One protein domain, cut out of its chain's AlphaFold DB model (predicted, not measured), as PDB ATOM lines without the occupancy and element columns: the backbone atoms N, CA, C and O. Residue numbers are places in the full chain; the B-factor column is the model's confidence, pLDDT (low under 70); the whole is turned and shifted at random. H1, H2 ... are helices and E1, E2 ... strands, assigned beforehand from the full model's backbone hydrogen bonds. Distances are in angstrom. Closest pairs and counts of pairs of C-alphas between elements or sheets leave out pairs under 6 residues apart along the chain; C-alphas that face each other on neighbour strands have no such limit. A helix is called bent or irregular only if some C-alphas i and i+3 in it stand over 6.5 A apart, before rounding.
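AT A GLANCE: This is residues 173 to 220 of the 220 residues of the protein "Prephenate dehydratase" of Legionella feeleii (UniProt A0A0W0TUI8). Two short parallel strands, E1 and E2, run side by side, and one helix, H1, joins the end of E1 to the start of E2. A stretch with no named element, residues 173 to 184, precedes E1. The printed part has 48 residues, with E1, H1, E2 in chain order; the class is mixed, with under half of the residues in named elements. It is compact, radius of gyration of the C-alphas 10.7 A, spanning 25 by 25 by 17 A.

IN THESE COORDINATES: E1, residues 185 to 188, begins at C-alpha (228.297, 122.932, 236.691). H1, residues 190 to 203, measures 18.3 A and is irregular: C-alphas 195 and 198 are 7.9 A apart. E2, residues 208 to 211, ends at C-alpha (224.464, 125.177, 227.432).

HOW THE PARTS SIT: E1 and E2 are parallel neighbours at 26 degrees; N 210 and O 186 are 2.8 A apart, within hydrogen-bond range. E1, H1, E2 form a strand-helix-strand unit, two parallel strands with a helix between along the chain, its crossover right-handed. The closest C-alphas of H1 and E2, Gln 190 and Glu 211, are 5.5 A apart. E1 and H1 are near each other, with 5 pairs of C-alphas within 10 A. In H1, 8 of 10 O i to N i+4 pairs are within range.

THE WHOLE: The C-alphas farthest apart, Arg 198 and Asn 220, are 28.3 A apart. The printed part has no cut, and both links are tight. Residues 213 to 220 have pLDDT under 70.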
ATOM      1  N   HIS A 173     236.847 134.448 229.274       86.81
ATOM      2  CA  HIS A 173     237.147 134.555 230.695       86.81
ATOM      3  C   HIS A 173     236.339 133.522 231.476       86.81
ATOM      4  O   HIS A 173     235.132 133.382 231.288       86.81
ATOM      5  N   PHE A 174     237.010 132.801 232.373       88.94
ATOM      6  CA  PHE A 174     236.357 131.894 233.308       88.94
ATOM      7  C   PHE A 174     236.105 132.619 234.631       88.94
ATOM      8  O   PHE A 174     237.052 133.034 235.301       88.94
ATOM      9  N   ALA A 175     234.837 132.754 235.013       88.56
ATOM     10  CA  ALA A 175     234.427 133.412 236.247       88.56
ATOM     11  C   ALA A 175     233.713 132.425 237.179       88.56
ATOM     12  O   ALA A 175     232.872 131.636 236.750       88.56
ATOM     13  N   ARG A 176     234.027 132.489 238.477       88.75
ATOM     14  CA  ARG A 176     233.315 131.762 239.536       88.75
ATOM     15  C   ARG A 176     233.150 132.654 240.759       88.75
ATOM     16  O   ARG A 176     234.073 133.382 241.106       88.75
ATOM     17  N   ARG A 177     231.985 132.576 241.410       85.44
ATOM     18  CA  ARG A 177     231.656 133.399 242.586       85.44
ATOM     19  C   ARG A 177     232.521 133.052 243.798       85.44
ATOM     20  O   ARG A 177     232.980 133.946 244.492       85.44
ATOM     21  N   ASP A 178     232.720 131.761 244.050       87.31
ATOM     22  CA  ASP A 178     233.446 131.268 245.218       87.31
ATOM     23  C   ASP A 178     234.543 130.291 244.775       87.31
ATOM     24  O   ASP A 178     234.230 129.245 244.188       87.31
ATOM     25  N   PRO A 179     235.824 130.630 244.992       83.62
ATOM     26  CA  PRO A 179     236.917 129.791 244.559       83.62
ATOM     27  C   PRO A 179     237.176 128.557 245.430       83.62
ATOM     28  O   PRO A 179     237.842 127.622 244.971       83.62
ATOM     29  N   GLU A 180     236.651 128.519 246.648       84.38
ATOM     30  CA  GLU A 180     236.891 127.408 247.571       84.38
ATOM     31  C   GLU A 180     235.814 126.327 247.466       84.38
ATOM     32  O   GLU A 180     236.048 125.164 247.801       84.38
ATOM     33  N   LYS A 181     234.640 126.672 246.929       86.50
ATOM     34  CA  LYS A 181     233.563 125.703 246.717       86.50
ATOM     35  C   LYS A 181     233.836 124.771 245.529       86.50
ATOM     36  O   LYS A 181     234.333 125.213 244.488       86.50
ATOM     37  N   PRO A 182     233.442 123.487 245.638       85.25
ATOM     38  CA  PRO A 182     233.566 122.541 244.540       85.25
ATOM     39  C   PRO A 182     232.698 122.978 243.357       85.25
ATOM     40  O   PRO A 182     231.493 123.213 243.492       85.25
ATOM     41  N   LEU A 183     233.320 123.070 242.183       88.31
ATOM     42  CA  LEU A 183     232.648 123.415 240.936       88.31
ATOM     43  C   LEU A 183     231.888 122.192 240.409       88.31
ATOM     44  O   LEU A 183     232.499 121.165 240.134       88.31
ATOM     45  N   LYS A 184     230.561 122.300 240.274       88.62
ATOM     46  CA  LYS A 184     229.701 121.194 239.806       88.62
ATOM     47  C   LYS A 184     229.198 121.371 238.378       88.62
ATOM     48  O   LYS A 184     229.078 120.391 237.653       88.62
ATOM     49  N   ILE A 185     228.882 122.608 237.993       91.12
ATOM     50  CA  ILE A 185     228.297 122.932 236.691       91.12
ATOM     51  C   ILE A 185     228.976 124.186 236.134       91.12
ATOM     52  O   ILE A 185     229.161 125.156 236.871       91.12
ATOM     53  N   ILE A 186     229.320 124.169 234.846       91.00
ATOM     54  CA  ILE A 186     229.770 125.341 234.083       91.00
ATOM     55  C   ILE A 186     228.684 125.698 233.076       91.00
ATOM     56  O   ILE A 186     228.257 124.851 232.295       91.00
ATOM     57  N   TYR A 187     228.266 126.960 233.095       90.50
ATOM     58  CA  TYR A 187     227.278 127.509 232.175       90.50
ATOM     59  C   TYR A 187     227.980 128.368 231.130       90.50
ATOM     60  O   TYR A 187     228.709 129.289 231.495       90.50
ATOM     61  N   ALA A 188     227.760 128.094 229.848       86.62
ATOM     62  CA  ALA A 188     228.218 128.963 228.767       86.62
ATOM     63  C   ALA A 188     227.405 128.731 227.486       86.62
ATOM     64  O   ALA A 188     226.672 127.748 227.369       86.62
ATOM     65  N   HIS A 189     227.535 129.644 226.524       83.81
ATOM     66  CA  HIS A 189     226.975 129.444 225.190       83.81
ATOM     67  C   HIS A 189     227.637 128.243 224.501       83.81
ATOM     68  O   HIS A 189     228.820 127.976 224.728       83.81
ATOM     69  N   GLN A 190     226.898 127.546 223.633       82.69
ATOM     70  CA  GLN A 190     227.386 126.357 222.924       82.69
ATOM     71  C   GLN A 190     228.712 126.630 222.190       82.69
ATOM     72  O   GLN A 190     229.663 125.860 222.310       82.69
ATOM     73  N   GLN A 191     228.819 127.783 221.522       79.44
ATOM     74  CA  GLN A 191     230.051 128.209 220.846       79.44
ATOM     75  C   GLN A 191     231.229 128.391 221.814       79.44
ATOM     76  O   GLN A 191     232.342 127.961 221.522       79.44
ATOM     77  N   THR A 192     230.996 128.988 222.987       85.62
ATOM     78  CA  THR A 192     232.033 129.154 224.016       85.62
ATOM     79  C   THR A 192     232.500 127.801 224.546       85.62
ATOM     80  O   THR A 192     233.702 127.582 224.692       85.62
ATOM     81  N   LEU A 193     231.576 126.866 224.798       87.25
ATOM     82  CA  LEU A 193     231.924 125.512 225.243       87.25
ATOM     83  C   LEU A 193     232.762 124.773 224.195       87.25
ATOM     84  O   LEU A 193     233.772 124.167 224.552       87.25
ATOM     85  N   ALA A 194     232.389 124.873 222.916       85.38
ATOM     86  CA  ALA A 194     233.142 124.281 221.814       85.38
ATOM     87  C   ALA A 194     234.560 124.875 221.709       85.38
ATOM     88  O   ALA A 194     235.544 124.136 221.667       85.38
ATOM     89  N   GLN A 195     234.692 126.203 221.759       85.56
ATOM     90  CA  GLN A 195     235.992 126.883 221.667       85.56
ATOM     91  C   GLN A 195     236.894 126.626 222.888       85.56
ATOM     92  O   GLN A 195     238.119 126.577 222.763       85.56
ATOM     93  N   CYS A 196     236.314 126.424 224.076       89.06
ATOM     94  CA  CYS A 196     237.057 126.172 225.314       89.06
ATOM     95  C   CYS A 196     237.208 124.682 225.668       89.06
ATOM     96  O   CYS A 196     237.775 124.368 226.720       89.06
ATOM     97  N   GLN A 197     236.763 123.756 224.811       88.00
ATOM     98  CA  GLN A 197     236.663 122.324 225.122       88.00
ATOM     99  C   GLN A 197     237.979 121.719 225.634       88.00
ATOM    100  O   GLN A 197     237.986 121.019 226.646       88.00
ATOM    101  N   ARG A 198     239.114 122.022 224.990       89.19
ATOM    102  CA  ARG A 198     240.430 121.494 225.400       89.19
ATOM    103  C   ARG A 198     240.829 121.961 226.804       89.19
ATOM    104  O   ARG A 198     241.360 121.177 227.592       89.19
ATOM    105  N   TRP A 199     240.567 123.228 227.126       92.62
ATOM    106  CA  TRP A 199     240.888 123.794 228.436       92.62
ATOM    107  C   TRP A 199     239.982 123.207 229.523       92.62
ATOM    108  O   TRP A 199     240.479 122.790 230.570       92.62
ATOM    109  N   LEU A 200     238.679 123.087 229.233       91.31
ATOM    110  CA  LEU A 200     237.688 122.480 230.124       91.31
ATOM    111  C   LEU A 200     238.011 121.009 230.411       91.31
ATOM    112  O   LEU A 200     238.044 120.618 231.573       91.31
ATOM    113  N   ALA A 201     238.346 120.221 229.387       89.31
ATOM    114  CA  ALA A 201     238.719 118.814 229.549       89.31
ATOM    115  C   ALA A 201     239.983 118.632 230.408       89.31
ATOM    116  O   ALA A 201     240.081 117.678 231.172       89.31
ATOM    117  N   THR A 202     240.940 119.561 230.314       91.75
ATOM    118  CA  THR A 202     242.192 119.496 231.088       91.75
ATOM    119  C   THR A 202     242.004 119.921 232.545       91.75
ATOM    120  O   THR A 202     242.585 119.324 233.449       91.75
ATOM    121  N   ARG A 203     241.240 120.994 232.790       89.06
ATOM    122  CA  ARG A 203     241.124 121.616 234.120       89.06
ATOM    123  C   ARG A 203     239.933 121.109 234.932       89.06
ATOM    124  O   ARG A 203     240.018 121.082 236.154       89.06
ATOM    125  N   TYR A 204     238.849 120.719 234.265       89.44
ATOM    126  CA  TYR A 204     237.562 120.377 234.874       89.44
ATOM    127  C   TYR A 204     236.914 119.140 234.218       89.44
ATOM    128  O   TYR A 204     235.761 119.206 233.791       89.44
ATOM    129  N   PRO A 205     237.606 117.986 234.158       87.00
ATOM    130  CA  PRO A 205     237.136 116.807 233.420       87.00
ATOM    131  C   PRO A 205     235.828 116.201 233.952       87.00
ATOM    132  O   PRO A 205     235.132 115.517 233.213       87.00
ATOM    133  N   GLN A 206     235.502 116.424 235.229       89.19
ATOM    134  CA  GLN A 206     234.321 115.844 235.888       89.19
ATOM    135  C   GLN A 206     233.183 116.847 236.110       89.19
ATOM    136  O   GLN A 206     232.224 116.552 236.820       89.19
ATOM    137  N   VAL A 207     233.295 118.050 235.550       90.12
ATOM    138  CA  VAL A 207     232.304 119.109 235.744       90.12
ATOM    139  C   VAL A 207     231.256 119.044 234.642       90.12
ATOM    140  O   VAL A 207     231.589 118.952 233.462       90.12
ATOM    141  N   THR A 208     229.981 119.126 235.016       91.44
ATOM    142  CA  THR A 208     228.880 119.114 234.051       91.44
ATOM    143  C   THR A 208     228.861 120.421 233.264       91.44
ATOM    144  O   THR A 208     228.812 121.506 233.844       91.44
ATOM    145  N   LEU A 209     228.862 120.338 231.937       91.25
ATOM    146  CA  LEU A 209     228.701 121.502 231.068       91.25
ATOM    147  C   LEU A 209     227.215 121.693 230.761       91.25
ATOM    148  O   LEU A 209     226.528 120.735 230.408       91.25
ATOM    149  N   LYS A 210     226.711 122.919 230.911       90.69
ATOM    150  CA  LYS A 210     225.326 123.269 230.600       90.69
ATOM    151  C   LYS A 210     225.283 124.435 229.622       90.69
ATOM    152  O   LYS A 210     225.772 125.528 229.908       90.69
ATOM    153  N   GLU A 211     224.674 124.180 228.474       87.56
ATOM    154  CA  GLU A 211     224.464 125.177 227.432       87.56
ATOM    155  C   GLU A 211     223.409 126.194 227.865       87.56
ATOM    156  O   GLU A 211     222.366 125.840 228.425       87.56
ATOM    157  N   VAL A 212     223.690 127.471 227.615       84.75
ATOM    158  CA  VAL A 212     222.754 128.574 227.845       84.75
ATOM    159  C   VAL A 212     222.730 129.495 226.635       84.75
ATOM    160  O   VAL A 212     223.765 129.799 226.051       84.75
ATOM    161  N   THR A 213     221.549 129.989 226.273       67.69
ATOM    162  CA  THR A 213     221.390 130.917 225.143       67.69
ATOM    163  C   THR A 213     221.914 132.321 225.476       67.69
ATOM    164  O   THR A 213     222.257 133.083 224.580       67.69
ATOM    165  N   ARG A 214     221.980 132.684 226.770       63.75
ATOM    166  CA  ARG A 214     222.495 133.972 227.269       63.75
ATOM    167  C   ARG A 214     223.198 133.777 228.615       63.75
ATOM    168  O   ARG A 214     222.611 133.205 229.530       63.75
ATOM    169  N   LEU A 215     224.424 134.290 228.759       55.94
ATOM    170  CA  LEU A 215     225.192 134.192 230.012       55.94
ATOM    171  C   LEU A 215     224.589 135.020 231.167       55.94
ATOM    172  O   LEU A 215     224.712 134.625 232.323       55.94
ATOM    173  N   ASN A 216     223.870 136.112 230.875       51.47
ATOM    174  CA  ASN A 216     223.419 137.064 231.902       51.47
ATOM    175  C   ASN A 216     222.185 136.625 232.713       51.47
ATOM    176  O   ASN A 216     221.879 137.256 233.719       51.47
ATOM    177  N   HIS A 217     221.457 135.570 232.324       44.41
ATOM    178  CA  HIS A 217     220.160 135.268 232.957       44.41
ATOM    179  C   HIS A 217     220.224 134.307 234.161       44.41
ATOM    180  O   HIS A 217     219.219 134.113 234.838       44.41
ATOM    181  N   HIS A 218     221.385 133.717 234.465       41.75
ATOM    182  CA  HIS A 218     221.497 132.642 235.468       41.75
ATOM    183  C   HIS A 218     222.420 132.955 236.656       41.75
ATOM    184  O   HIS A 218     222.764 132.048 237.410       41.75
ATOM    185  N   LEU A 219     222.825 134.217 236.834       41.00
ATOM    186  CA  LEU A 219     223.749 134.626 237.901       41.00
ATOM    187  C   LEU A 219     223.082 135.235 239.148       41.00
ATOM    188  O   LEU A 219     223.814 135.677 240.036       41.00
ATOM    189  N   ASN A 220     221.749 135.198 239.256       32.22
ATOM    190  CA  ASN A 220     221.026 135.605 240.469       32.22
ATOM    191  C   ASN A 220     220.828 134.422 241.418       32.22
ATOM    192  O   ASN A 220     220.063 133.503 241.052       32.22
TER     193      ASN A 220